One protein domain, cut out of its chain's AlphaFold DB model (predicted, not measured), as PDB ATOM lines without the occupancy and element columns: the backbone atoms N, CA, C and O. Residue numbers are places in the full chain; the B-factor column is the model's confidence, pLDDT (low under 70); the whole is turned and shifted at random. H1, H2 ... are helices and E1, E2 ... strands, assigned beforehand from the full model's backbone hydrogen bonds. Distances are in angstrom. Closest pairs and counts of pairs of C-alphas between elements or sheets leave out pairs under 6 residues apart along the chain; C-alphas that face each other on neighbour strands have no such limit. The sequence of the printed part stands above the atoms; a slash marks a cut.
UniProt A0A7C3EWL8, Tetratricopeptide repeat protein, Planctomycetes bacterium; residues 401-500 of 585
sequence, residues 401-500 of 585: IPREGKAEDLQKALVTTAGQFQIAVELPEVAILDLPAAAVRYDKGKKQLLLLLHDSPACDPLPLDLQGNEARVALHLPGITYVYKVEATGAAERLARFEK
ATOM      1  N   ILE A 401     132.834 246.309 280.624       79.44
ATOM      2  CA  ILE A 401     133.487 247.448 281.269       79.44
ATOM      3  C   ILE A 401     132.758 247.743 282.581       79.44
ATOM      4  O   ILE A 401     131.569 248.036 282.560       79.44
ATOM      5  N   PRO A 402     133.415 247.698 283.745       76.94
ATOM      6  CA  PRO A 402     132.774 248.115 284.984       76.94
ATOM      7  C   PRO A 402     132.429 249.608 284.965       76.94
ATOM      8  O   PRO A 402     133.243 250.456 284.588       76.94
ATOM      9  N   ARG A 403     131.212 249.912 285.414       76.88
ATOM     10  CA  ARG A 403     130.655 251.262 285.489       76.88
ATOM     11  C   ARG A 403     131.474 252.140 286.440       76.88
ATOM     12  O   ARG A 403     132.107 251.648 287.375       76.88
ATOM     13  N   GLU A 404     131.448 253.452 286.207       71.06
ATOM     14  CA  GLU A 404     132.120 254.473 287.038       71.06
ATOM     15  C   GLU A 404     133.662 254.438 287.012       71.06
ATOM     16  O   GLU A 404     134.307 254.984 287.903       71.06
ATOM     17  N   GLY A 405     134.283 253.800 286.013       60.75
ATOM     18  CA  GLY A 405     135.748 253.767 285.893       60.75
ATOM     19  C   GLY A 405     136.445 252.894 286.946       60.75
ATOM     20  O   GLY A 405     137.664 252.940 287.078       60.75
ATOM     21  N   LYS A 406     135.696 252.048 287.661       73.06
ATOM     22  CA  LYS A 406     136.190 251.144 288.717       73.06
ATOM     23  C   LYS A 406     136.862 249.875 288.171       73.06
ATOM     24  O   LYS A 406     136.805 248.820 288.798       73.06
ATOM     25  N   ALA A 407     137.485 249.949 286.995       72.62
ATOM     26  CA  ALA A 407     138.121 248.799 286.351       72.62
ATOM     27  C   ALA A 407     139.278 248.238 287.176       72.62
ATOM     28  O   ALA A 407     139.327 247.035 287.422       72.62
ATOM     29  N   GLU A 408     140.145 249.113 287.684       74.62
ATOM     30  CA  GLU A 408     141.233 248.701 288.569       74.62
ATOM     31  C   GLU A 408     140.721 248.140 289.897       74.62
ATOM     32  O   GLU A 408     141.290 247.180 290.411       74.62
ATOM     33  N   ASP A 409     139.652 248.710 290.452       78.38
ATOM     34  CA  ASP A 409     139.081 248.261 291.725       78.38
ATOM     35  C   ASP A 409     138.419 246.892 291.587       78.38
ATOM     36  O   ASP A 409     138.638 246.016 292.428       78.38
ATOM     37  N   LEU A 410     137.670 246.671 290.501       80.12
ATOM     38  CA  LEU A 410     137.140 245.356 290.164       80.12
ATOM     39  C   LEU A 410     138.291 244.369 289.957       80.12
ATOM     40  O   LEU A 410     138.273 243.291 290.543       80.12
ATOM     41  N   GLN A 411     139.318 244.734 289.186       79.69
ATOM     42  CA  GLN A 411     140.461 243.859 288.940       79.69
ATOM     43  C   GLN A 411     141.184 243.489 290.242       79.69
ATOM     44  O   GLN A 411     141.402 242.306 290.500       79.69
ATOM     45  N   LYS A 412     141.489 244.467 291.105       80.06
ATOM     46  CA  LYS A 412     142.075 244.244 292.439       80.06
ATOM     47  C   LYS A 412     141.191 243.327 293.280       80.06
ATOM     48  O   LYS A 412     141.700 242.400 293.909       80.06
ATOM     49  N   ALA A 413     139.876 243.549 293.274       80.50
ATOM     50  CA  ALA A 413     138.942 242.706 294.006       80.50
ATOM     51  C   ALA A 413     138.982 241.257 293.494       80.50
ATOM     52  O   ALA A 413     139.131 240.345 294.307       80.50
ATOM     53  N   LEU A 414     138.950 241.052 292.172       82.81
ATOM     54  CA  LEU A 414     138.959 239.735 291.527       82.81
ATOM     55  C   LEU A 414     140.278 238.974 291.711       82.81
ATOM     56  O   LEU A 414     140.233 237.776 291.983       82.81
ATOM     57  N   VAL A 415     141.441 239.635 291.641       79.12
ATOM     58  CA  VAL A 415     142.750 238.985 291.880       79.12
ATOM     59  C   VAL A 415     142.831 238.390 293.288       79.12
ATOM     60  O   VAL A 415     143.458 237.356 293.493       79.12
ATOM     61  N   THR A 416     142.159 239.008 294.261       76.94
ATOM     62  CA  THR A 416     142.137 238.517 295.648       76.94
ATOM     63  C   THR A 416     141.088 237.433 295.917       76.94
ATOM     64  O   THR A 416     140.947 237.011 297.065       76.94
ATOM     65  N   THR A 417     140.332 236.990 294.904       82.75
ATOM     66  CA  THR A 417     139.298 235.957 295.079       82.75
ATOM     67  C   THR A 417     139.859 234.542 294.971       82.75
ATOM     68  O   THR A 417     140.620 234.224 294.066       82.75
ATOM     69  N   ALA A 418     139.441 233.672 295.889       80.19
ATOM     70  CA  ALA A 418     139.734 232.241 295.878       80.19
ATOM     71  C   ALA A 418     138.800 231.446 294.945       80.19
ATOM     72  O   ALA A 418     139.065 230.281 294.663       80.19
ATOM     73  N   GLY A 419     137.703 232.054 294.477       82.94
ATOM     74  CA  GLY A 419     136.759 231.432 293.552       82.94
ATOM     75  C   GLY A 419     135.905 232.461 292.816       82.94
ATOM     76  O   GLY A 419     135.500 233.471 293.395       82.94
ATOM     77  N   GLN A 420     135.630 232.196 291.541       88.38
ATOM     78  CA  GLN A 420     134.775 233.018 290.686       88.38
ATOM     79  C   GLN A 420     133.702 232.130 290.062       88.38
ATOM     80  O   GLN A 420     134.017 231.088 289.487       88.38
ATOM     81  N   PHE A 421     132.439 232.531 290.182       87.50
ATOM     82  CA  PHE A 421     131.300 231.730 289.745       87.50
ATOM     83  C   PHE A 421     130.444 232.515 288.760       87.50
ATOM     84  O   PHE A 421     129.999 233.623 289.064       87.50
ATOM     85  N   GLN A 422     130.189 231.927 287.594       85.81
ATOM     86  CA  GLN A 422     129.205 232.447 286.651       85.81
ATOM     87  C   GLN A 422     127.820 231.910 286.981       85.81
ATOM     88  O   GLN A 422     127.635 230.699 287.126       85.81
ATOM     89  N   ILE A 423     126.856 232.822 287.074       86.50
ATOM     90  CA  ILE A 423     125.474 232.500 287.397       86.50
ATOM     91  C   ILE A 423     124.582 232.996 286.263       86.50
ATOM     92  O   ILE A 423     124.454 234.198 286.035       86.50
ATOM     93  N   ALA A 424     123.955 232.057 285.560       83.50
ATOM     94  CA  ALA A 424     122.936 232.359 284.569       83.50
ATOM     95  C   ALA A 424     121.606 232.652 285.274       83.50
ATOM     96  O   ALA A 424     121.217 231.935 286.198       83.50
ATOM     97  N   VAL A 425     120.898 233.692 284.834       82.62
ATOM     98  CA  VAL A 425     119.679 234.178 285.488       82.62
ATOM     99  C   VAL A 425     118.568 234.357 284.453       82.62
ATOM    100  O   VAL A 425     118.737 235.105 283.498       82.62
ATOM    101  N   GLU A 426     117.423 233.700 284.655       82.19
ATOM    102  CA  GLU A 426     116.231 233.824 283.783       82.19
ATOM    103  C   GLU A 426     115.389 235.084 284.052       82.19
ATOM    104  O   GLU A 426     114.384 235.329 283.392       82.19
ATOM    105  N   LEU A 427     115.812 235.895 285.021       76.25
ATOM    106  CA  LEU A 427     115.298 237.230 285.319       76.25
ATOM    107  C   LEU A 427     116.441 238.258 285.169       76.25
ATOM    108  O   LEU A 427     116.843 238.849 286.170       76.25
ATOM    109  N   PRO A 428     117.039 238.432 283.972       66.25
ATOM    110  CA  PRO A 428     118.288 239.195 283.799       66.25
ATOM    111  C   PRO A 428     118.161 240.677 284.185       66.25
ATOM    112  O   PRO A 428     119.148 241.318 284.525       66.25
ATOM    113  N   GLU A 429     116.938 241.203 284.183       68.25
ATOM    114  CA  GLU A 429     116.607 242.570 284.595       68.25
ATOM    115  C   GLU A 429     116.496 242.744 286.120       68.25
ATOM    116  O   GLU A 429     116.429 243.866 286.621       68.25
ATOM    117  N   VAL A 430     116.466 241.643 286.878       76.19
ATOM    118  CA  VAL A 430     116.331 241.655 288.334       76.19
ATOM    119  C   VAL A 430     117.689 241.367 288.961       76.19
ATOM    120  O   VAL A 430     118.261 240.290 288.797       76.19
ATOM    121  N   ALA A 431     118.186 242.309 289.759       84.62
ATOM    122  CA  ALA A 431     119.359 242.097 290.595       84.62
ATOM    123  C   ALA A 431     119.010 241.137 291.747       84.62
ATOM    124  O   ALA A 431     118.678 241.558 292.852       84.62
ATOM    125  N   ILE A 432     119.045 239.829 291.484       86.62
ATOM    126  CA  ILE A 432     118.531 238.797 292.400       86.62
ATOM    127  C   ILE A 432     119.170 238.867 293.794       86.62
ATOM    128  O   ILE A 432     118.485 238.669 294.792       86.62
ATOM    129  N   LEU A 433     120.463 239.185 293.883       89.38
ATOM    130  CA  LEU A 433     121.170 239.313 295.165       89.38
ATOM    131  C   LEU A 433     120.925 240.652 295.885       89.38
ATOM    132  O   LEU A 433     121.389 240.826 297.010       89.38
ATOM    133  N   ASP A 434     120.199 241.577 295.255       88.94
ATOM    134  CA  ASP A 434     119.698 242.810 295.870       88.94
ATOM    135  C   ASP A 434     118.233 242.670 296.331       88.94
ATOM    136  O   ASP A 434     117.712 243.570 296.993       88.94
ATOM    137  N   LEU A 435     117.568 241.541 296.039       85.88
ATOM    138  CA  LEU A 435     116.217 241.277 296.536       85.88
ATOM    139  C   LEU A 435     116.199 241.161 298.072       85.88
ATOM    140  O   LEU A 435     117.138 240.631 298.680       85.88
ATOM    141  N   PRO A 436     115.108 241.597 298.730       82.00
ATOM    142  CA  PRO A 436     114.924 241.376 300.157       82.00
ATOM    143  C   PRO A 436     115.075 239.894 300.526       82.00
ATOM    144  O   PRO A 436     114.562 239.022 299.838       82.00
ATOM    145  N   ALA A 437     115.762 239.612 301.637       83.81
ATOM    146  CA  ALA A 437     116.032 238.246 302.109       83.81
ATOM    147  C   ALA A 437     116.889 237.368 301.169       83.81
ATOM    148  O   ALA A 437     116.965 236.155 301.381       83.81
ATOM    149  N   ALA A 438     117.574 237.961 300.184       89.44
ATOM    150  CA  ALA A 438     118.692 237.314 299.511       89.44
ATOM    151  C   ALA A 438     119.890 237.195 300.464       89.44
ATOM    152  O   ALA A 438     120.242 238.142 301.172       89.44
ATOM    153  N   ALA A 439     120.529 236.030 300.489       91.31
ATOM    154  CA  ALA A 439     121.705 235.772 301.304       91.31
ATOM    155  C   ALA A 439     122.676 234.841 300.581       91.31
ATOM    156  O   ALA A 439     122.282 233.965 299.817       91.31
ATOM    157  N   VAL A 440     123.960 234.997 300.879       93.62
ATOM    158  CA  VAL A 440     124.986 234.019 300.526       93.62
ATOM    159  C   VAL A 440     125.444 233.378 301.830       93.62
ATOM    160  O   VAL A 440     125.655 234.074 302.822       93.62
ATOM    161  N   ARG A 441     125.544 232.051 301.863       93.31
ATOM    162  CA  ARG A 441     126.043 231.304 303.026       93.31
ATOM    163  C   ARG A 441     127.045 230.253 302.587       93.31
ATOM    164  O   ARG A 441     126.961 229.743 301.474       93.31
ATOM    165  N   TYR A 442     127.963 229.910 303.479       93.56
ATOM    166  CA  TYR A 442     128.914 228.832 303.259       93.56
ATOM    167  C   TYR A 442     128.577 227.612 304.108       93.56
ATOM    168  O   TYR A 442     128.442 227.699 305.326       93.56
ATOM    169  N   ASP A 443     128.454 226.461 303.457       90.69
ATOM    170  CA  ASP A 443     128.314 225.170 304.114       90.69
ATOM    171  C   ASP A 443     129.695 224.513 304.199       90.69
ATOM    172  O   ASP A 443     130.180 223.900 303.243       90.69
ATOM    173  N   LYS A 444     130.331 224.645 305.369       87.31
ATOM    174  CA  LYS A 444     131.653 224.065 305.646       87.31
ATOM    175  C   LYS A 444     131.657 222.540 305.552       87.31
ATOM    176  O   LYS A 444     132.656 221.965 305.130       87.31
ATOM    177  N   GLY A 445     130.564 221.882 305.945       87.25
ATOM    178  CA  GLY A 445     130.477 220.421 305.940       87.25
ATOM    179  C   GLY A 445     130.487 219.853 304.523       87.25
ATOM    180  O   GLY A 445     131.101 218.816 304.279       87.25
ATOM    181  N   LYS A 446     129.850 220.562 303.587       89.88
ATOM    182  CA  LYS A 446     129.753 220.161 302.176       89.88
ATOM    183  C   LYS A 446     130.701 220.912 301.239       89.88
ATOM    184  O   LYS A 446     130.704 220.618 300.048       89.88
ATOM    185  N   LYS A 447     131.503 221.845 301.760       91.00
ATOM    186  CA  LYS A 447     132.451 222.675 300.998       91.00
ATOM    187  C   LYS A 447     131.792 223.365 299.800       91.00
ATOM    188  O   LYS A 447     132.216 223.221 298.654       91.00
ATOM    189  N   GLN A 448     130.713 224.092 300.067       92.44
ATOM    190  CA  GLN A 448     129.917 224.732 299.023       92.44
ATOM    191  C   GLN A 448     129.330 226.064 299.490       92.44
ATOM    192  O   GLN A 448     128.996 226.244 300.662       92.44
ATOM    193  N   LEU A 449     129.174 226.991 298.555       92.25
ATOM    194  CA  LEU A 449     128.394 228.205 298.716       92.25
ATOM    195  C   LEU A 449     126.943 227.961 298.321       92.25
ATOM    196  O   LEU A 449     126.637 227.314 297.319       92.25
ATOM    197  N   LEU A 450     126.052 228.548 299.103       92.44
ATOM    198  CA  LEU A 450     124.620 228.538 298.890       92.44
ATOM    199  C   LEU A 450     124.170 229.969 298.621       92.44
ATOM    200  O   LEU A 450     124.347 230.848 299.466       92.44
ATOM    201  N   LEU A 451     123.574 230.188 297.452       92.06
ATOM    202  CA  LEU A 451     122.794 231.389 297.184       92.06
ATOM    203  C   LEU A 451     121.375 231.104 297.647       92.06
ATOM    204  O   LEU A 451     120.719 230.207 297.122       92.06
ATOM    205  N   LEU A 452     120.925 231.844 298.648       89.75
ATOM    206  CA  LEU A 452     119.629 231.676 299.272       89.75
ATOM    207  C   LEU A 452     118.744 232.872 298.942       89.75
ATOM    208  O   LEU A 452     119.163 234.019 299.067       89.75
ATOM    209  N   LEU A 453     117.502 232.595 298.575       86.19
ATOM    210  CA  LEU A 453     116.417 233.567 298.538       86.19
ATOM    211  C   LEU A 453     115.343 233.030 299.456       86.19
ATOM    212  O   LEU A 453     114.894 231.898 299.259       86.19
ATOM    213  N   HIS A 454     114.960 233.809 300.470       83.50
ATOM    214  CA  HIS A 454     113.944 233.360 301.422       83.50
ATOM    215  C   HIS A 454     114.321 231.997 302.036       83.50
ATOM    216  O   HIS A 454     113.588 231.017 301.947       83.50
ATOM    217  N   ASP A 455     115.564 231.893 302.526       84.12
ATOM    218  CA  ASP A 455     116.176 230.673 303.088       84.12
ATOM    219  C   ASP A 455     116.118 229.413 302.187       84.12
ATOM    220  O   ASP A 455     116.405 228.304 302.637       84.12
ATOM    221  N   SER A 456     115.810 229.569 300.894       85.25
ATOM    222  CA  SER A 456     115.746 228.484 299.909       85.25
ATOM    223  C   SER A 456     116.863 228.629 298.876       85.25
ATOM    224  O   SER A 456     117.116 229.750 298.430       85.25
ATOM    225  N   PRO A 457     117.521 227.538 298.448       87.31
ATOM    226  CA  PRO A 457     118.531 227.601 297.394       87.31
ATOM    227  C   PRO A 457     117.974 228.169 296.079       87.31
ATOM    228  O   PRO A 457     117.031 227.624 295.506       87.31
ATOM    229  N   ALA A 458     118.569 229.262 295.597       85.88
ATOM    230  CA  ALA A 458     118.197 229.936 294.352       85.88
ATOM    231  C   ALA A 458     118.761 229.229 293.107       85.88
ATOM    232  O   ALA A 458     118.156 229.250 292.036       85.88
ATOM    233  N   CYS A 459     119.913 228.583 293.256       87.88
ATOM    234  CA  CYS A 459     120.568 227.759 292.247       87.88
ATOM    235  C   CYS A 459     121.187 226.524 292.908       87.88
ATOM    236  O   CYS A 459     121.134 226.356 294.131       87.88
ATOM    237  N   ASP A 460     121.752 225.647 292.085       87.44
ATOM    238  CA  ASP A 460     122.510 224.509 292.589       87.44
ATOM    239  C   ASP A 460     123.745 225.005 293.374       87.44
ATOM    240  O   ASP A 460     124.329 226.032 293.003       87.44
ATOM    241  N   PRO A 461     124.137 224.326 294.470       89.38
ATOM    242  CA  PRO A 461     125.250 224.765 295.304       89.38
ATOM    243  C   PRO A 461     126.547 224.941 294.515       89.38
ATOM    244  O   PRO A 461     126.902 224.111 293.677       89.38
ATOM    245  N   LEU A 462     127.278 226.009 294.818       90.44
ATOM    246  CA  LEU A 462     128.523 226.332 294.135       90.44
ATOM    247  C   LEU A 462     129.693 225.704 294.903       90.44
ATOM    248  O   LEU A 462     129.882 226.038 296.073       90.44
ATOM    249  N   PRO A 463     130.491 224.812 294.303       89.50
ATOM    250  CA  PRO A 463     131.585 224.157 295.014       89.50
ATOM    251  C   PRO A 463     132.658 225.177 295.427       89.50
ATOM    252  O   PRO A 463     133.170 225.915 294.589       89.50
ATOM    253  N   LEU A 464     133.014 225.211 296.715       87.69
ATOM    254  CA  LEU A 464     134.056 226.087 297.257       87.69
ATOM    255  C   LEU A 464     134.809 225.399 298.404       87.69
ATOM    256  O   LEU A 464     134.268 225.193 299.495       87.69
ATOM    257  N   ASP A 465     136.094 225.124 298.195       86.06
ATOM    258  CA  ASP A 465     136.972 224.608 299.245       86.06
ATOM    259  C   ASP A 465     137.764 225.750 299.899       86.06
ATOM    260  O   ASP A 465     138.629 226.361 299.268       86.06
ATOM    261  N   LEU A 466     137.458 226.063 301.162       84.06
ATOM    262  CA  LEU A 466     138.182 227.086 301.916       84.06
ATOM    263  C   LEU A 466     139.490 226.506 302.466       84.06
ATOM    264  O   LEU A 466     139.484 225.639 303.335       84.06
ATOM    265  N   GLN A 467     140.619 227.051 302.014       78.56
ATOM    266  CA  GLN A 467     141.960 226.694 302.500       78.56
ATOM    267  C   GLN A 467     142.303 227.337 303.867       78.56
ATOM    268  O   GLN A 467     143.367 227.075 304.422       78.56
ATOM    269  N   GLY A 468     141.424 228.181 304.426       82.19
ATOM    270  CA  GLY A 468     141.656 228.934 305.666       82.19
ATOM    271  C   GLY A 468     140.364 229.369 306.370       82.19
ATOM    272  O   GLY A 468     139.286 228.851 306.089       82.19
ATOM    273  N   ASN A 469     140.471 230.328 307.301       83.81
ATOM    274  CA  ASN A 469     139.317 230.827 308.068       83.81
ATOM    275  C   ASN A 469     138.387 231.743 307.262       83.81
ATOM    276  O   ASN A 469     137.228 231.896 307.634       83.81
ATOM    277  N   GLU A 470     138.874 232.336 306.177       89.12
ATOM    278  CA  GLU A 470     138.087 233.173 305.280       89.12
ATOM    279  C   GLU A 470     138.646 233.128 303.855       89.12
ATOM    280  O   GLU A 470     139.820 232.815 303.648       89.12
ATOM    281  N   ALA A 471     137.811 233.455 302.873       88.62
ATOM    282  CA  ALA A 471     138.219 233.699 301.497       88.62
ATOM    283  C   ALA A 471     137.312 234.735 300.830       88.62
ATOM    284  O   ALA A 471     136.178 234.952 301.254       88.62
ATOM    285  N   ARG A 472     137.786 235.357 299.750       91.12
ATOM    286  CA  ARG A 472     136.943 236.200 298.896       91.12
ATOM    287  C   ARG A 472     136.439 235.407 297.703       91.12
ATOM    288  O   ARG A 472     137.188 234.616 297.139       91.12
ATOM    289  N   VAL A 473     135.208 235.649 297.282       91.19
ATOM    290  CA  VAL A 473     134.616 235.024 296.093       91.19
ATOM    291  C   VAL A 473     133.908 236.060 295.236       91.19
ATOM    292  O   VAL A 473     133.344 237.019 295.767       91.19
ATOM    293  N   ALA A 474     133.925 235.864 293.920       91.06
ATOM    294  CA  ALA A 474     133.168 236.680 292.979       91.06
ATOM    295  C   ALA A 474     131.981 235.901 292.411       91.06
ATOM    296  O   ALA A 474     132.118 234.754 291.986       91.06
ATOM    297  N   LEU A 475     130.821 236.549 292.382       91.56
ATOM    298  CA  LEU A 475     129.601 236.048 291.762       91.56
ATOM    299  C   LEU A 475     129.283 236.938 290.559       91.56
ATOM    300  O   LEU A 475     128.981 238.123 290.720       91.56
ATOM    301  N   HIS A 476     129.379 236.374 289.357       88.00
ATOM    302  CA  HIS A 476     129.128 237.070 288.101       88.00
ATOM    303  C   HIS A 476     127.715 236.764 287.616       88.00
ATOM    304  O   HIS A 476     127.433 235.647 287.181       88.00
ATOM    305  N   LEU A 477     126.844 237.767 287.693       88.19
ATOM    306  CA  LEU A 477     125.501 237.754 287.121       88.19
ATOM    307  C   LEU A 477     125.484 238.646 285.861       88.19
ATOM    308  O   LEU A 477     126.392 239.479 285.696       88.19
ATOM    309  N   PRO A 478     124.474 238.512 284.980       79.94
ATOM    310  CA  PRO A 478     124.280 239.445 283.875       79.94
ATOM    311  C   PRO A 478     124.232 240.889 284.388       79.94
ATOM    312  O   PRO A 478     123.482 241.204 285.310       79.94
ATOM    313  N   GLY A 479     125.085 241.764 283.853       79.31
ATOM    314  CA  GLY A 479     125.102 243.192 284.205       79.31
ATOM    315  C   GLY A 479     125.706 243.567 285.565       79.31
ATOM    316  O   GLY A 479     125.992 244.744 285.781       79.31
ATOM    317  N   ILE A 480     125.948 242.619 286.482       88.06
ATOM    318  CA  ILE A 480     126.477 242.920 287.826       88.06
ATOM    319  C   ILE A 480     127.472 241.849 288.295       88.06
ATOM    320  O   ILE A 480     127.237 240.648 288.172       88.06
ATOM    321  N   THR A 481     128.588 242.278 288.885       89.88
ATOM    322  CA  THR A 481     129.492 241.410 289.658       89.88
ATOM    323  C   THR A 481     129.408 241.765 291.139       89.88
ATOM    324  O   THR A 481     129.557 242.929 291.515       89.88
ATOM    325  N   TYR A 482     129.243 240.756 291.990       92.56
ATOM    326  CA  TYR A 482     129.317 240.901 293.442       92.56
ATOM    327  C   TYR A 482     130.579 240.239 293.985       92.56
ATOM    328  O   TYR A 482     130.961 239.162 293.528       92.56
ATOM    329  N   VAL A 483     131.198 240.852 294.992       91.88
ATOM    330  CA  VAL A 483     132.342 240.276 295.710       91.88
ATOM    331  C   VAL A 483     131.954 240.066 297.162       91.88
ATOM    332  O   VAL A 483     131.522 241.002 297.836       91.88
ATOM    333  N   TYR A 484     132.125 238.838 297.640       93.56
ATOM    334  CA  TYR A 484     131.809 238.438 299.006       93.56
ATOM    335  C   TYR A 484     133.068 238.015 299.754       93.56
ATOM    336  O   TYR A 484     133.939 237.355 299.194       93.56
ATOM    337  N   LYS A 485     133.130 238.358 301.037       93.50
ATOM    338  CA  LYS A 485     133.977 237.703 302.029       93.50
ATOM    339  C   LYS A 485     133.196 236.524 302.585       93.50
ATOM    340  O   LYS A 485     132.070 236.699 303.028       93.50
ATOM    341  N   VAL A 486     133.782 235.342 302.561       93.12
ATOM    342  CA  VAL A 486     133.181 234.099 303.032       93.12
ATOM    343  C   VAL A 486     134.021 233.585 304.182       93.12
ATOM    344  O   VAL A 486     135.224 233.403 304.024       93.12
ATOM    345  N   GLU A 487     133.400 233.334 305.323       92.25
ATOM    346  CA  GLU A 487     134.074 232.846 306.518       92.25
ATOM    347  C   GLU A 487     133.781 231.363 306.749       92.25
ATOM    348  O   GLU A 487     132.690 230.860 306.475       92.25
ATOM    349  N   ALA A 488     134.742 230.651 307.335       87.56
ATOM    350  CA  ALA A 488     134.591 229.252 307.724       87.56
ATOM    351  C   ALA A 488     133.518 229.048 308.814       87.56
ATOM    352  O   ALA A 488     133.104 227.916 309.058       87.56
ATOM    353  N   THR A 489     133.061 230.127 309.459       88.56
ATOM    354  CA  THR A 489     131.894 230.153 310.357       88.56
ATOM    355  C   THR A 489     130.573 229.930 309.612       88.56
ATOM    356  O   THR A 489     129.569 229.601 310.238       88.56
ATOM    357  N   GLY A 490     130.572 230.083 308.284       86.88
ATOM    358  CA  GLY A 490     129.407 229.959 307.411       86.88
ATOM    359  C   GLY A 490     128.815 231.302 306.969       86.88
ATOM    360  O   GLY A 490     127.974 231.331 306.066       86.88
ATOM    361  N   ALA A 491     129.256 232.412 307.570       89.94
ATOM    362  CA  ALA A 491     128.832 233.752 307.187       89.94
ATOM    363  C   ALA A 491     129.444 234.168 305.840       89.94
ATOM    364  O   ALA A 491     130.604 233.867 305.555       89.94
ATOM    365  N   ALA A 492     128.672 234.888 305.024       92.75
ATOM    366  CA  ALA A 492     129.209 235.607 303.878       92.75
ATOM    367  C   ALA A 492     128.744 237.067 303.898       92.75
ATOM    368  O   ALA A 492     127.550 237.357 303.963       92.75
ATOM    369  N   GLU A 493     129.700 237.982 303.825       93.12
ATOM    370  CA  GLU A 493     129.487 239.425 303.829       93.12
ATOM    371  C   GLU A 493     129.779 239.990 302.440       93.12
ATOM    372  O   GLU A 493     130.805 239.680 301.830       93.12
ATOM    373  N   ARG A 494     128.884 240.829 301.916       94.88
ATOM    374  CA  ARG A 494     129.099 241.492 300.628       94.88
ATOM    375  C   ARG A 494     130.094 242.639 300.795       94.88
ATOM    376  O   ARG A 494     129.761 243.648 301.403       94.88
ATOM    377  N   LEU A 495     131.272 242.510 300.189       91.00
ATOM    378  CA  LEU A 495     132.320 243.533 300.213       91.00
ATOM    379  C   LEU A 495     132.125 244.602 299.138       91.00
ATOM    380  O   LEU A 495     132.419 245.771 299.370       91.00
ATOM    381  N   ALA A 496     131.676 244.204 297.944       89.56
ATOM    382  CA  ALA A 496     131.539 245.121 296.819       89.56
ATOM    383  C   ALA A 496     130.457 244.684 295.822       89.56
ATOM    384  O   ALA A 496     130.120 243.501 295.707       89.56
ATOM    385  N   ARG A 497     129.947 245.671 295.082       91.31
ATOM    386  CA  ARG A 497     128.994 245.541 293.975       91.31
ATOM    387  C   ARG A 497     129.504 246.393 292.815       91.31
ATOM    388  O   ARG A 497     129.729 247.587 292.999       91.31
ATOM    389  N   PHE A 498     129.661 245.784 291.647       87.44
ATOM    390  CA  PHE A 498     130.131 246.443 290.431       87.44
ATOM    391  C   PHE A 498     129.103 246.250 289.319       87.44
ATOM    392  O   PHE A 498     128.872 245.122 288.882       87.44
ATOM    393  N   GLU A 499     128.487 247.339 288.869       85.50
ATOM    394  CA  GLU A 499     127.673 247.328 287.649       85.50
ATOM    395  C   GLU A 499     128.574 247.256 286.419       85.50
ATOM    396  O   GLU A 499     129.714 247.729 286.440       85.50
ATOM    397  N   LYS A 500     128.060 246.656 285.352       83.44
ATOM    398  CA  LYS A 500     128.765 246.460 284.093       83.44
ATOM    399  C   LYS A 500     128.072 247.248 282.990       83.44
ATOM    400  O   LYS A 500     126.885 247.055 282.748       83.44
TER     401      LYS A 500
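Overview. This is residues 401 to 500 of the 585 residues of the protein "Tetratricopeptide repeat protein" of Planctomycetes bacterium (UniProt A0A7C3EWL8). Two sheets form a small, uneven sandwich: a twisted sheet of four strands, E1 E4 E5 E6, has the hairpin E2 E3 crossed over part of one face and the single helix H1 slantwise over the other. Two long links carry the chain from the large sheet to the hairpin and back. The printed part has 100 residues, with one named helix and six named strands in the order H1 E1 E2 E3 E4 E5 E6, and its class is mostly strand. The large sheet, in the order E1 E4 E5 E6, is mixed, and the small one is antiparallel. The whole is compact, with a radius of gyration of the C-alphas of 13.1 A and spans of 39 by 29 by 19 A.

Arrangement. H1, residues 407 to 415, has every O i to N i+4 pair within hydrogen-bond range, and a tight link joins it to E1, residues 417 to 425. E1 is an edge strand, parallel to E4, residues 470 to 477, at 27 degrees, with N 418 and O 472 2.7 A apart. E4, E5, residues 480 to 487, and E6, residues 492 to 500, form a meander, each strand the antiparallel neighbour of the one before. N 473 and O 484 are 2.9 A apart across the hairpin E4 and E5, and N 481 and O 498 2.9 A apart across the hairpin E5 and E6. E6 bends by 58 degrees at residue 495. H1 is on this sheet at a height of 9.3 A, over E5 and only just over E6, where 3 of its 9 C-alphas fall; on the local plane it stands at 35 degrees to E5, slantwise to the strands. The closest C-alphas of H1 and E4 are those of Leu 414 and Ala 474, 6.7 A apart. E2, residues 438 to 443, and E3, residues 448 to 453, form an antiparallel hairpin, with N 441 and O 450 2.9 A apart. The two sheets form a sandwich, face to face, their strands at 47 degrees; the closest C-alphas of E2 and E6 are those of Arg 441 and Ala 492, 5.4 A apart. H1 is apart from E2 and E3.

Along the chain. H1 begins at C-alpha 407 (138.121, 248.799, 286.351) and is 12.2 A long. E1 is 21.9 A long and ends at C-alpha 425 (119.679, 234.178, 285.488). E4, E5 and E6 each measure 22.6 A, and E6 ends at C-alpha 500 (128.765, 246.460, 284.093).

Size, cuts and confidence. The C-alphas farthest apart are those of Gly 405 and Gly 445, 39.3 A. The printed part has no cut. The links E1 to E2 and E3 to E4 are long; in the second, residues 462 to 463 pair antiparallel with 448 to 449 of E3. Mean pLDDT of the printed part is 85.5; residues 405 and 428 to 429 are under 70.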